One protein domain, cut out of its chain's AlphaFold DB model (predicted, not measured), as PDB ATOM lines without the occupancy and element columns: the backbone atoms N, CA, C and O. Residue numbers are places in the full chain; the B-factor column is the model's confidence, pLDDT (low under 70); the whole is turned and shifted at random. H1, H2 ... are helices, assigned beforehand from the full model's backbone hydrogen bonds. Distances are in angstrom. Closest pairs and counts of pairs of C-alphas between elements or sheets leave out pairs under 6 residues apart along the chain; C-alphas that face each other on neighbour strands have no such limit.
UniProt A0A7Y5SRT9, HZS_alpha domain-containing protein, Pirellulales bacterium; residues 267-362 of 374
ATOM      1  N   PRO A 267       2.520 -23.141  45.114       96.44
ATOM      2  CA  PRO A 267       3.609 -24.067  44.784       96.44
ATOM      3  C   PRO A 267       3.443 -24.855  43.474       96.44
ATOM      4  O   PRO A 267       4.440 -25.331  42.935       96.44
ATOM      5  N   ALA A 268       2.218 -25.001  42.961       95.88
ATOM      6  CA  ALA A 268       1.923 -25.720  41.722       95.88
ATOM      7  C   ALA A 268       1.785 -24.803  40.487       95.88
ATOM      8  O   ALA A 268       1.569 -25.312  39.382       95.88
ATOM      9  N   ASP A 269       1.924 -23.477  40.630       97.69
ATOM     10  CA  ASP A 269       1.826 -22.526  39.514       97.69
ATOM     11  C   ASP A 269       3.072 -22.596  38.607       97.69
ATOM     12  O   ASP A 269       4.090 -21.930  38.814       97.69
ATOM     13  N   ARG A 270       2.992 -23.449  37.579       97.62
ATOM     14  CA  ARG A 270       4.083 -23.682  36.621       97.62
ATOM     15  C   ARG A 270       4.417 -22.458  35.777       97.62
ATOM     16  O   ARG A 270       5.570 -22.307  35.385       97.62
ATOM     17  N   GLU A 271       3.435 -21.611  35.486       98.12
ATOM     18  CA  GLU A 271       3.645 -20.399  34.694       98.12
ATOM     19  C   GLU A 271       4.470 -19.389  35.496       98.12
ATOM     20  O   GLU A 271       5.510 -18.924  35.026       98.12
ATOM     21  N   LEU A 272       4.075 -19.153  36.754       98.38
ATOM     22  CA  LEU A 272       4.817 -18.320  37.698       98.38
ATOM     23  C   LEU A 272       6.271 -18.786  37.833       98.38
ATOM     24  O   LEU A 272       7.197 -17.995  37.647       98.38
ATOM     25  N   PHE A 273       6.489 -20.064  38.158       98.19
ATOM     26  CA  PHE A 273       7.847 -20.560  38.387       98.19
ATOM     27  C   PHE A 273       8.662 -20.701  37.101       98.19
ATOM     28  O   PHE A 273       9.881 -20.566  37.159       98.19
ATOM     29  N   GLY A 274       8.026 -20.892  35.942       98.31
ATOM     30  CA  GLY A 274       8.694 -20.801  34.645       98.31
ATOM     31  C   GLY A 274       9.249 -19.397  34.390       98.31
ATOM     32  O   GLY A 274      10.431 -19.244  34.074       98.31
ATOM     33  N   ALA A 275       8.429 -18.367  34.615       98.38
ATOM     34  CA  ALA A 275       8.834 -16.972  34.455       98.38
ATOM     35  C   ALA A 275       9.917 -16.555  35.469       98.38
ATOM     36  O   ALA A 275      10.936 -15.976  35.084       98.38
ATOM     37  N   LEU A 276       9.755 -16.910  36.751       98.25
ATOM     38  CA  LEU A 276      10.764 -16.650  37.784       98.25
ATOM     39  C   LEU A 276      12.081 -17.383  37.494       98.25
ATOM     40  O   LEU A 276      13.150 -16.788  37.614       98.25
ATOM     41  N   SER A 277      12.024 -18.643  37.052       98.06
ATOM     42  CA  SER A 277      13.217 -19.419  36.691       98.06
ATOM     43  C   SER A 277      13.993 -18.778  35.538       98.06
ATOM     44  O   SER A 277      15.226 -18.733  35.572       98.06
ATOM     45  N   ALA A 278      13.302 -18.207  34.546       98.06
ATOM     46  CA  ALA A 278      13.946 -17.477  33.456       98.06
ATOM     47  C   ALA A 278      14.702 -16.232  33.959       98.06
ATOM     48  O   ALA A 278      15.834 -15.991  33.535       98.06
ATOM     49  N   ILE A 279      14.115 -15.471  34.891       97.50
ATOM     50  CA  ILE A 279      14.776 -14.319  35.528       97.50
ATOM     51  C   ILE A 279      15.982 -14.789  36.349       97.50
ATOM     52  O   ILE A 279      17.097 -14.300  36.164       97.50
ATOM     53  N   HIS A 280      15.801 -15.791  37.210       96.44
ATOM     54  CA  HIS A 280      16.872 -16.314  38.057       96.44
ATOM     55  C   HIS A 280      18.019 -16.930  37.249       96.44
ATOM     56  O   HIS A 280      19.174 -16.781  37.636       96.44
ATOM     57  N   SER A 281      17.744 -17.548  36.100       96.75
ATOM     58  CA  SER A 281      18.787 -18.048  35.197       96.75
ATOM     59  C   SER A 281      19.665 -16.915  34.662       96.75
ATOM     60  O   SER A 281      20.886 -17.045  34.640       96.75
ATOM     61  N   ARG A 282      19.068 -15.773  34.289       95.69
ATOM     62  CA  ARG A 282      19.814 -14.595  33.814       95.69
ATOM     63  C   ARG A 282      20.582 -13.891  34.928       95.69
ATOM     64  O   ARG A 282      21.709 -13.452  34.720       95.69
ATOM     65  N   ARG A 283      19.946 -13.730  36.089       93.62
ATOM     66  CA  ARG A 283      20.402 -12.830  37.160       93.62
ATOM     67  C   ARG A 283      21.240 -13.559  38.213       93.62
ATOM     68  O   ARG A 283      22.279 -13.060  38.630       93.62
ATOM     69  N   CYS A 284      20.848 -14.770  38.586       92.00
ATOM     70  CA  CYS A 284      21.490 -15.559  39.640       92.00
ATOM     71  C   CYS A 284      22.378 -16.693  39.093       92.00
ATOM     72  O   CYS A 284      23.170 -17.257  39.850       92.00
ATOM     73  N   GLY A 285      22.276 -17.009  37.794       91.06
ATOM     74  CA  GLY A 285      22.903 -18.170  37.148       91.06
ATOM     75  C   GLY A 285      24.429 -18.241  37.227       91.06
ATOM     76  O   GLY A 285      25.001 -19.317  37.098       91.06
ATOM     77  N   GLN A 286      25.102 -17.114  37.484       90.44
ATOM     78  CA  GLN A 286      26.556 -17.089  37.681       90.44
ATOM     79  C   GLN A 286      26.993 -17.740  39.003       90.44
ATOM     80  O   GLN A 286      28.136 -18.175  39.115       90.44
ATOM     81  N   CYS A 287      26.102 -17.802  39.999       89.38
ATOM     82  CA  CYS A 287      26.414 -18.284  41.350       89.38
ATOM     83  C   CYS A 287      25.551 -19.477  41.785       89.38
ATOM     84  O   CYS A 287      25.976 -20.268  42.628       89.38
ATOM     85  N   HIS A 288      24.331 -19.590  41.258       91.12
ATOM     86  CA  HIS A 288      23.343 -20.582  41.673       91.12
ATOM     87  C   HIS A 288      22.688 -21.234  40.462       91.12
ATOM     88  O   HIS A 288      22.458 -20.573  39.449       91.12
ATOM     89  N   GLN A 289      22.292 -22.500  40.585       93.62
ATOM     90  CA  GLN A 289      21.355 -23.066  39.622       93.62
ATOM     91  C   GLN A 289      19.984 -22.422  39.841       93.62
ATOM     92  O   GLN A 289      19.546 -22.254  40.981       93.62
ATOM     93  N   ALA A 290      19.278 -22.076  38.762       92.69
ATOM     94  CA  ALA A 290      17.974 -21.424  38.875       92.69
ATOM     95  C   ALA A 290      16.975 -22.254  39.702       92.69
ATOM     96  O   ALA A 290      16.198 -21.686  40.467       92.69
ATOM     97  N   ALA A 291      17.042 -23.587  39.617       91.94
ATOM     98  CA  ALA A 291      16.210 -24.499  40.401       91.94
ATOM     99  C   ALA A 291      16.423 -24.375  41.925       91.94
ATOM    100  O   ALA A 291      15.471 -24.543  42.682       91.94
ATOM    101  N   ASP A 292      17.628 -24.016  42.382       91.69
ATOM    102  CA  ASP A 292      17.947 -23.907  43.814       91.69
ATOM    103  C   ASP A 292      17.378 -22.632  44.454       91.69
ATOM    104  O   ASP A 292      17.167 -22.571  45.669       91.69
ATOM    105  N   VAL A 293      17.143 -21.600  43.638       92.56
ATOM    106  CA  VAL A 293      16.695 -20.268  44.081       92.56
ATOM    107  C   VAL A 293      15.261 -19.939  43.665       92.56
ATOM    108  O   VAL A 293      14.652 -19.023  44.217       92.56
ATOM    109  N   THR A 294      14.683 -20.709  42.740       95.56
ATOM    110  CA  THR A 294      13.278 -20.601  42.319       95.56
ATOM    111  C   THR A 294      12.397 -21.471  43.213       95.56
ATOM    112  O   THR A 294      11.881 -22.507  42.803       95.56
ATOM    113  N   ARG A 295      12.268 -21.068  44.479       94.88
ATOM    114  CA  ARG A 295      11.567 -21.830  45.522       94.88
ATOM    115  C   ARG A 295      10.240 -21.179  45.894       94.88
ATOM    116  O   ARG A 295      10.205 -19.992  46.216       94.88
ATOM    117  N   SER A 296       9.161 -21.962  45.921       96.25
ATOM    118  CA  SER A 296       7.841 -21.484  46.363       96.25
ATOM    119  C   SER A 296       7.853 -21.028  47.816       96.25
ATOM    120  O   SER A 296       7.260 -20.013  48.161       96.25
ATOM    121  N   ASP A 297       8.606 -21.735  48.657       95.62
ATOM    122  CA  ASP A 297       8.732 -21.453  50.083       95.62
ATOM    123  C   ASP A 297       9.611 -20.230  50.397       95.62
ATOM    124  O   ASP A 297       9.848 -19.905  51.558       95.62
ATOM    125  N   TRP A 298      10.097 -19.529  49.372       95.56
ATOM    126  CA  TRP A 298      10.789 -18.247  49.517       95.56
ATOM    127  C   TRP A 298       9.901 -17.039  49.231       95.56
ATOM    128  O   TRP A 298      10.358 -15.912  49.436       95.56
ATOM    129  N   ILE A 299       8.666 -17.264  48.777       96.88
ATOM    130  CA  ILE A 299       7.671 -16.209  48.608       96.88
ATOM    131  C   ILE A 299       7.098 -15.848  49.980       96.88
ATOM    132  O   ILE A 299       6.535 -16.697  50.674       96.88
ATOM    133  N   ASP A 300       7.238 -14.581  50.360       94.56
ATOM    134  CA  ASP A 300       6.604 -14.030  51.555       94.56
ATOM    135  C   ASP A 300       5.177 -13.590  51.196       94.56
ATOM    136  O   ASP A 300       4.955 -12.676  50.400       94.56
ATOM    137  N   LEU A 301       4.196 -14.292  51.764       94.00
ATOM    138  CA  LEU A 301       2.776 -14.071  51.494       94.00
ATOM    139  C   LEU A 301       2.221 -12.802  52.153       94.00
ATOM    140  O   LEU A 301       1.171 -12.323  51.732       94.00
ATOM    141  N   ALA A 302       2.879 -12.283  53.192       91.50
ATOM    142  CA  ALA A 302       2.456 -11.064  53.876       91.50
ATOM    143  C   ALA A 302       3.091  -9.825  53.238       91.50
ATOM    144  O   ALA A 302       2.447  -8.784  53.123       91.50
ATOM    145  N   ARG A 303       4.351  -9.945  52.813       93.50
ATOM    146  CA  ARG A 303       5.151  -8.874  52.215       93.50
ATOM    147  C   ARG A 303       5.868  -9.391  50.968       93.50
ATOM    148  O   ARG A 303       7.030  -9.778  51.066       93.50
ATOM    149  N   PRO A 304       5.209  -9.394  49.795       95.69
ATOM    150  CA  PRO A 304       5.772  -9.911  48.546       95.69
ATOM    151  C   PRO A 304       7.196  -9.430  48.247       95.69
ATOM    152  O   PRO A 304       8.031 -10.217  47.808       95.69
ATOM    153  N   GLU A 305       7.506  -8.168  48.541       93.50
ATOM    154  CA  GLU A 305       8.823  -7.550  48.364       93.50
ATOM    155  C   GLU A 305       9.921  -8.114  49.278       93.50
ATOM    156  O   GLU A 305      11.102  -8.014  48.958       93.50
ATOM    157  N   GLN A 306       9.551  -8.748  50.391       92.44
ATOM    158  CA  GLN A 306      10.479  -9.416  51.307       92.44
ATOM    159  C   GLN A 306      10.797 -10.856  50.882       92.44
ATOM    160  O   GLN A 306      11.624 -11.515  51.526       92.44
ATOM    161  N   SER A 307      10.194 -11.340  49.786       94.81
ATOM    162  CA  SER A 307      10.502 -12.653  49.214       94.81
ATOM    163  C   SER A 307      12.005 -12.796  48.988       94.81
ATOM    164  O   SER A 307      12.681 -11.889  48.495       94.81
ATOM    165  N   ARG A 308      12.561 -13.951  49.364       92.12
ATOM    166  CA  ARG A 308      14.016 -14.088  49.538       92.12
ATOM    167  C   ARG A 308      14.793 -13.825  48.250       92.12
ATOM    168  O   ARG A 308      15.814 -13.154  48.304       92.12
ATOM    169  N   PHE A 309      14.303 -14.310  47.112       92.62
ATOM    170  CA  PHE A 309      14.948 -14.109  45.809       92.62
ATOM    171  C   PHE A 309      14.794 -12.683  45.245       92.62
ATOM    172  O   PHE A 309      15.422 -12.363  44.242       92.62
ATOM    173  N   LEU A 310      14.003 -11.816  45.887       93.50
ATOM    174  CA  LEU A 310      13.967 -10.377  45.608       93.50
ATOM    175  C   LEU A 310      14.933  -9.633  46.534       93.50
ATOM    176  O   LEU A 310      15.777  -8.872  46.070       93.50
ATOM    177  N   ARG A 311      14.858  -9.908  47.842       91.19
ATOM    178  CA  ARG A 311      15.628  -9.195  48.870       91.19
ATOM    179  C   ARG A 311      17.113  -9.553  48.897       91.19
ATOM    180  O   ARG A 311      17.944  -8.666  49.033       91.19
ATOM    181  N   ALA A 312      17.454 -10.839  48.809       88.94
ATOM    182  CA  ALA A 312      18.838 -11.316  48.901       88.94
ATOM    183  C   ALA A 312      19.780 -10.718  47.832       88.94
ATOM    184  O   ALA A 312      20.889 -10.316  48.190       88.94
ATOM    185  N   PRO A 313      19.379 -10.640  46.547       89.81
ATOM    186  CA  PRO A 313      20.211 -10.055  45.492       89.81
ATOM    187  C   PRO A 313      20.157  -8.522  45.366       89.81
ATOM    188  O   PRO A 313      20.863  -7.984  44.511       89.81
ATOM    189  N   LEU A 314      19.323  -7.816  46.134       89.94
ATOM    190  CA  LEU A 314      19.156  -6.362  46.027       89.94
ATOM    191  C   LEU A 314      20.300  -5.609  46.725       89.94
ATOM    192  O   LEU A 314      20.694  -5.960  47.839       89.94
ATOM    193  N   ALA A 315      20.839  -4.564  46.092       84.19
ATOM    194  CA  ALA A 315      21.873  -3.738  46.711       84.19
ATOM    195  C   ALA A 315      21.370  -3.077  48.004       84.19
ATOM    196  O   ALA A 315      20.207  -2.695  48.122       84.19
ATOM    197  N   GLY A 316      22.257  -2.952  48.995       72.44
ATOM    198  CA  GLY A 316      21.897  -2.391  50.300       72.44
ATOM    199  C   GLY A 316      21.014  -3.301  51.162       72.44
ATOM    200  O   GLY A 316      20.504  -2.840  52.182       72.44
ATOM    201  N   ALA A 317      20.838  -4.580  50.795       67.00
ATOM    202  CA  ALA A 317      20.195  -5.564  51.659       67.00
ATOM    203  C   ALA A 317      20.857  -5.566  53.050       67.00
ATOM    204  O   ALA A 317      22.080  -5.666  53.178       67.00
ATOM    205  N   THR A 318      20.042  -5.416  54.096       52.28
ATOM    206  CA  THR A 318      20.511  -5.214  55.469       52.28
ATOM    207  C   THR A 318      21.387  -6.372  55.971       52.28
ATOM    208  O   THR A 318      21.054  -7.543  55.737       52.28
ATOM    209  N   PRO A 319      22.465  -6.075  56.729       38.44
ATOM    210  CA  PRO A 319      23.232  -7.090  57.446       38.44
ATOM    211  C   PRO A 319      22.315  -7.918  58.359       38.44
ATOM    212  O   PRO A 319      21.508  -7.360  59.097       38.44
ATOM    213  N   GLY A 320      22.417  -9.252  58.293       44.12
ATOM    214  CA  GLY A 320      21.587 -10.188  59.072       44.12
ATOM    215  C   GLY A 320      20.467 -10.877  58.279       44.12
ATOM    216  O   GLY A 320      19.850 -11.816  58.775       44.12
ATOM    217  N   GLY A 321      20.228 -10.473  57.027       53.03
ATOM    218  CA  GLY A 321      19.551 -11.302  56.028       53.03
ATOM    219  C   GLY A 321      20.543 -12.162  55.231       53.03
ATOM    220  O   GLY A 321      21.741 -11.884  55.246       53.03
ATOM    221  N   PRO A 322      20.084 -13.179  54.485       55.62
ATOM    222  CA  PRO A 322      20.923 -13.876  53.520       55.62
ATOM    223  C   PRO A 322      21.126 -12.921  52.344       55.62
ATOM    224  O   PRO A 322      20.307 -12.889  51.435       55.62
ATOM    225  N   ALA A 323      22.151 -12.079  52.410       65.31
ATOM    226  CA  ALA A 323      22.560 -11.247  51.290       65.31
ATOM    227  C   ALA A 323      23.410 -12.088  50.333       65.31
ATOM    228  O   ALA A 323      24.222 -12.915  50.763       65.31
ATOM    229  N   CYS A 324      23.235 -11.891  49.029       74.44
ATOM    230  CA  CYS A 324      24.208 -12.378  48.061       74.44
ATOM    231  C   CYS A 324      25.558 -11.689  48.323       74.44
ATOM    232  O   CYS A 324      25.604 -10.517  48.692       74.44
ATOM    233  N   SER A 325      26.671 -12.390  48.089       72.19
ATOM    234  CA  SER A 325      28.017 -11.797  48.188       72.19
ATOM    235  C   SER A 325      28.232 -10.642  47.203       72.19
ATOM    236  O   SER A 325      29.121  -9.816  47.390       72.19
ATOM    237  N   ARG A 326      27.406 -10.584  46.156       76.81
ATOM    238  CA  ARG A 326      27.337  -9.516  45.167       76.81
ATOM    239  C   ARG A 326      25.874  -9.146  44.939       76.81
ATOM    240  O   ARG A 326      25.053 -10.032  44.705       76.81
ATOM    241  N   ALA A 327      25.573  -7.849  44.949       80.25
ATOM    242  CA  ALA A 327      24.277  -7.354  44.504       80.25
ATOM    243  C   ALA A 327      24.092  -7.658  43.011       80.25
ATOM    244  O   ALA A 327      24.960  -7.359  42.184       80.25
ATOM    245  N   VAL A 328      22.965  -8.275  42.679       87.44
ATOM    246  CA  VAL A 328      22.570  -8.566  41.300       87.44
ATOM    247  C   VAL A 328      21.653  -7.460  40.793       87.44
ATOM    248  O   VAL A 328      21.849  -6.986  39.676       87.44
ATOM    249  N   TYR A 329      20.722  -6.993  41.630       90.44
ATOM    250  CA  TYR A 329      19.887  -5.825  41.356       90.44
ATOM    251  C   TYR A 329      20.507  -4.585  42.002       90.44
ATOM    252  O   TYR A 329      20.816  -4.600  43.194       90.44
ATOM    253  N   GLN A 330      20.688  -3.518  41.222       87.38
ATOM    254  CA  GLN A 330      21.214  -2.243  41.728       87.38
ATOM    255  C   GLN A 330      20.216  -1.558  42.665       87.38
ATOM    256  O   GLN A 330      20.595  -1.026  43.699       87.38
ATOM    257  N   ASP A 331      18.935  -1.596  42.313       89.94
ATOM    258  CA  ASP A 331      17.842  -1.052  43.104       89.94
ATOM    259  C   ASP A 331      16.517  -1.736  42.717       89.94
ATOM    260  O   ASP A 331      16.471  -2.637  41.873       89.94
ATOM    261  N   ALA A 332      15.424  -1.305  43.349       90.25
ATOM    262  CA  ALA A 332      14.085  -1.819  43.078       90.25
ATOM    263  C   ALA A 332      13.499  -1.352  41.726       90.25
ATOM    264  O   ALA A 332      12.403  -1.776  41.358       90.25
ATOM    265  N   ASN A 333      14.201  -0.488  40.985       93.38
ATOM    266  CA  ASN A 333      13.829  -0.056  39.642       93.38
ATOM    267  C   ASN A 333      14.446  -0.944  38.553       93.38
ATOM    268  O   ASN A 333      14.124  -0.753  37.380       93.38
ATOM    269  N   ASP A 334      15.278  -1.929  38.883       95.50
ATOM    270  CA  ASP A 334      15.753  -2.903  37.901       95.50
ATOM    271  C   ASP A 334      14.560  -3.579  37.176       95.50
ATOM    272  O   ASP A 334      13.603  -3.997  37.839       95.50
ATOM    273  N   PRO A 335      14.554  -3.663  35.828       96.44
ATOM    274  CA  PRO A 335      13.428  -4.230  35.088       96.44
ATOM    275  C   PRO A 335      13.102  -5.675  35.483       96.44
ATOM    276  O   PRO A 335      11.931  -5.999  35.677       96.44
ATOM    277  N   ASP A 336      14.122  -6.519  35.668       96.69
ATOM    278  CA  ASP A 336      13.943  -7.923  36.048       96.69
ATOM    279  C   ASP A 336      13.453  -8.033  37.503       96.69
ATOM    280  O   ASP A 336      12.602  -8.875  37.799       96.69
ATOM    281  N   TYR A 337      13.914  -7.149  38.400       96.19
ATOM    282  CA  TYR A 337      13.378  -7.056  39.765       96.19
ATOM    283  C   TYR A 337      11.890  -6.693  39.762       96.19
ATOM    284  O   TYR A 337      11.093  -7.363  40.420       96.19
ATOM    285  N   ARG A 338      11.500  -5.651  39.010       97.44
ATOM    286  CA  ARG A 338      10.100  -5.206  38.914       97.44
ATOM    287  C   ARG A 338       9.208  -6.306  38.355       97.44
ATOM    288  O   ARG A 338       8.193  -6.623  38.966       97.44
ATOM    289  N   THR A 339       9.631  -6.956  37.271       98.31
ATOM    290  CA  THR A 339       8.898  -8.097  36.705       98.31
ATOM    291  C   THR A 339       8.753  -9.238  37.713       98.31
ATOM    292  O   THR A 339       7.652  -9.758  37.885       98.31
ATOM    293  N   ALA A 340       9.820  -9.621  38.422       98.00
ATOM    294  CA  ALA A 340       9.742 -10.669  39.438       98.00
ATOM    295  C   ALA A 340       8.801 -10.286  40.595       98.00
ATOM    296  O   ALA A 340       7.991 -11.107  41.026       98.00
ATOM    297  N   LEU A 341       8.863  -9.042  41.074       98.06
ATOM    298  CA  LEU A 341       7.978  -8.544  42.127       98.06
ATOM    299  C   LEU A 341       6.508  -8.539  41.688       98.06
ATOM    300  O   LEU A 341       5.649  -8.953  42.464       98.06
ATOM    301  N   ASP A 342       6.211  -8.117  40.460       98.56
ATOM    302  CA  ASP A 342       4.845  -8.095  39.930       98.56
ATOM    303  C   ASP A 342       4.273  -9.512  39.779       98.56
ATOM    304  O   ASP A 342       3.136  -9.766  40.184       98.56
ATOM    305  N   LEU A 343       5.085 -10.464  39.305       98.69
ATOM    306  CA  LEU A 343       4.727 -11.885  39.261       98.69
ATOM    307  C   LEU A 343       4.388 -12.428  40.657       98.69
ATOM    308  O   LEU A 343       3.349 -13.065  40.846       98.69
ATOM    309  N   VAL A 344       5.236 -12.142  41.650       98.44
ATOM    310  CA  VAL A 344       5.001 -12.564  43.037       98.44
ATOM    311  C   VAL A 344       3.744 -11.904  43.603       98.44
ATOM    312  O   VAL A 344       2.914 -12.593  44.186       98.44
ATOM    313  N   ARG A 345       3.540 -10.598  43.402       98.44
ATOM    314  CA  ARG A 345       2.337  -9.883  43.866       98.44
ATOM    315  C   ARG A 345       1.057 -10.449  43.263       98.44
ATOM    316  O   ARG A 345       0.072 -10.614  43.988       98.44
ATOM    317  N   ALA A 346       1.068 -10.784  41.974       98.44
ATOM    318  CA  ALA A 346      -0.066 -11.419  41.310       98.44
ATOM    319  C   ALA A 346      -0.349 -12.811  41.898       98.44
ATOM    320  O   ALA A 346      -1.502 -13.150  42.170       98.44
ATOM    321  N   ALA A 347       0.691 -13.610  42.154       98.12
ATOM    322  CA  ALA A 347       0.559 -14.920  42.792       98.12
ATOM    323  C   ALA A 347       0.035 -14.829  44.232       98.12
ATOM    324  O   ALA A 347      -0.882 -15.558  44.605       98.12
ATOM    325  N   VAL A 348       0.567 -13.905  45.032       97.44
ATOM    326  CA  VAL A 348       0.128 -13.667  46.412       97.44
ATOM    327  C   VAL A 348      -1.323 -13.179  46.443       97.44
ATOM    328  O   VAL A 348      -2.109 -13.668  47.248       97.44
ATOM    329  N   THR A 349      -1.716 -12.295  45.520       97.06
ATOM    330  CA  THR A 349      -3.119 -11.876  45.358       97.06
ATOM    331  C   THR A 349      -4.023 -13.078  45.087       97.06
ATOM    332  O   THR A 349      -4.964 -13.308  45.844       97.06
ATOM    333  N   LYS A 350      -3.682 -13.916  44.094       96.44
ATOM    334  CA  LYS A 350      -4.419 -15.158  43.794       96.44
ATOM    335  C   LYS A 350      -4.518 -16.080  45.021       96.44
ATOM    336  O   LYS A 350      -5.570 -16.680  45.247       96.44
ATOM    337  N   ALA A 351      -3.445 -16.185  45.809       95.25
ATOM    338  CA  ALA A 351      -3.390 -17.019  47.010       95.25
ATOM    339  C   ALA A 351      -4.303 -16.512  48.131       95.25
ATOM    340  O   ALA A 351      -4.887 -17.327  48.833       95.25
ATOM    341  N   TRP A 352      -4.475 -15.201  48.292       94.50
ATOM    342  CA  TRP A 352      -5.400 -14.652  49.286       94.50
ATOM    343  C   TRP A 352      -6.849 -14.576  48.798       94.50
ATOM    344  O   TRP A 352      -7.762 -14.679  49.612       94.50
ATOM    345  N   GLU A 353      -7.079 -14.450  47.489       94.00
ATOM    346  CA  GLU A 353      -8.422 -14.512  46.892       94.00
ATOM    347  C   GLU A 353      -9.008 -15.927  46.929       94.00
ATOM    348  O   GLU A 353     -10.208 -16.105  47.136       94.00
ATOM    349  N   ARG A 354      -8.167 -16.947  46.727       92.88
ATOM    350  CA  ARG A 354      -8.561 -18.364  46.732       92.88
ATOM    351  C   ARG A 354      -7.614 -19.182  47.614       92.88
ATOM    352  O   ARG A 354      -6.844 -19.993  47.095       92.88
ATOM    353  N   PRO A 355      -7.643 -18.982  48.942       91.44
ATOM    354  CA  PRO A 355      -6.663 -19.565  49.847       91.44
ATOM    355  C   PRO A 355      -6.779 -21.077  49.943       91.44
ATOM    356  O   PRO A 355      -7.859 -21.637  50.151       91.44
ATOM    357  N   ARG A 356      -5.619 -21.738  49.881       88.44
ATOM    358  CA  ARG A 356      -5.460 -23.132  50.299       88.44
ATOM    359  C   ARG A 356      -5.844 -23.287  51.776       88.44
ATOM    360  O   ARG A 356      -5.846 -22.325  52.544       88.44
ATOM    361  N   ARG A 357      -6.158 -24.519  52.186       85.44
ATOM    362  CA  ARG A 357      -6.585 -24.877  53.553       85.44
ATOM    363  C   ARG A 357      -5.751 -24.252  54.661       85.44
ATOM    364  O   ARG A 357      -6.277 -23.829  55.678       85.44
ATOM    365  N   ASP A 358      -4.443 -24.294  54.502       87.06
ATOM    366  CA  ASP A 358      -3.505 -23.793  55.490       87.06
ATOM    367  C   ASP A 358      -3.487 -22.264  55.541       87.06
ATOM    368  O   ASP A 358      -3.489 -21.707  56.636       87.06
ATOM    369  N   LEU A 359      -3.600 -21.585  54.397       90.06
ATOM    370  CA  LEU A 359      -3.751 -20.128  54.355       90.06
ATOM    371  C   LEU A 359      -5.063 -19.631  54.953       90.06
ATOM    372  O   LEU A 359      -5.072 -18.590  55.602       90.06
ATOM    373  N   GLN A 360      -6.151 -20.391  54.829       88.94
ATOM    374  CA  GLN A 360      -7.420 -20.049  55.485       88.94
ATOM    375  C   GLN A 360      -7.269 -19.918  57.011       88.94
ATOM    376  O   GLN A 360      -7.939 -19.090  57.621       88.94
ATOM    377  N   ALA A 361      -6.353 -20.672  57.633       87.94
ATOM    378  CA  ALA A 361      -6.123 -20.608  59.078       87.94
ATOM    379  C   ALA A 361      -5.484 -19.285  59.542       87.94
ATOM    380  O   ALA A 361      -5.577 -18.950  60.728       87.94
ATOM    381  N   VAL A 362      -4.828 -18.561  58.630       89.88
ATOM    382  CA  VAL A 362      -4.155 -17.272  58.871       89.88
ATOM    383  C   VAL A 362      -4.795 -16.114  58.100       89.88
ATOM    384  O   VAL A 362      -4.321 -14.983  58.196       89.88
TER     385      VAL A 362
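Overview. This is residues 267 to 362 of the 374 residues of the protein "HZS_alpha domain-containing protein" of Pirellulales bacterium (UniProt A0A7Y5SRT9). Two long helices, H1 and H4, run side by side in opposite directions, and a layer of winding loops with the short helices H2 and H3 packs along one side of this pair. A long loop, residues 312 to 334, bulges at the end where H4 begins, while at the other end of H4 residues 353 to 358 stick out, leading into the short helix H5. The printed part has 96 residues with five named helices, H1 to H5 in chain order, and no named strand; the class is all helix, though under half of the residues, 45 of 96, are in named elements. The whole is compact, with a radius of gyration of the C-alphas of 13.3 A and spans of 38 by 27 by 23 A.

Arrangement. Start with H1, residues 270 to 283, and look from it to H4, residues 335 to 353: they touch, closest at the C-alphas of Leu 276 and Ala 340, 6.3 A apart. They run opposite ways at a shallow tilt of 24 degrees. With residues 277 to 281 alone, H1 touches H2, residues 290 to 293; their closest C-alphas are those of Ser 281 and Ala 290, 5.1 A apart. Next find H3, residues 308 to 311, which is close to H2 but not clearly touching it: the closest C-alphas, of Val 293 and Phe 309, are 6.6 A apart. H3 and H4 only just touch, with 3 pairs of C-alphas within 8 A, closest at Leu 310 and Tyr 337, 6.7 A; H4 does this with residues 337 to 341 alone. H5, residues 357 to 360, touches no helix; it is close to H4 but not clearly touching, with the closest C-alphas, of Trp 352 and Leu 359, 7.6 A apart. In H1 and H4 every backbone O i to N i+4 pair is within hydrogen-bond range, while H2, H3 and H5 are too short for such a pair.

Along the chain. Find C-alpha 270 at (4.083, -23.682, 36.621); from there H1 runs 19.6 A to C-alpha 283. H2 and H3 measure 5.5 A and 5.2 A from first to last C-alpha. H4 begins at C-alpha 335, (13.428, -4.230, 35.088), and runs 26.9 A to C-alpha 353. H5 spans 5.3 A and ends at C-alpha 360, (-7.420, -20.049, 55.485).

Size, cuts and confidence. The two C-alphas farthest apart, those of Gln 286 and Ala 361, are 39.2 A apart. The printed part has no cut. The links from H2 to H3 and from H3 to H4 are long, with 14 and 23 residues. The mean pLDDT of the printed part is 90.1; look at residues 317 to 323 for the model's low confidence, under 70.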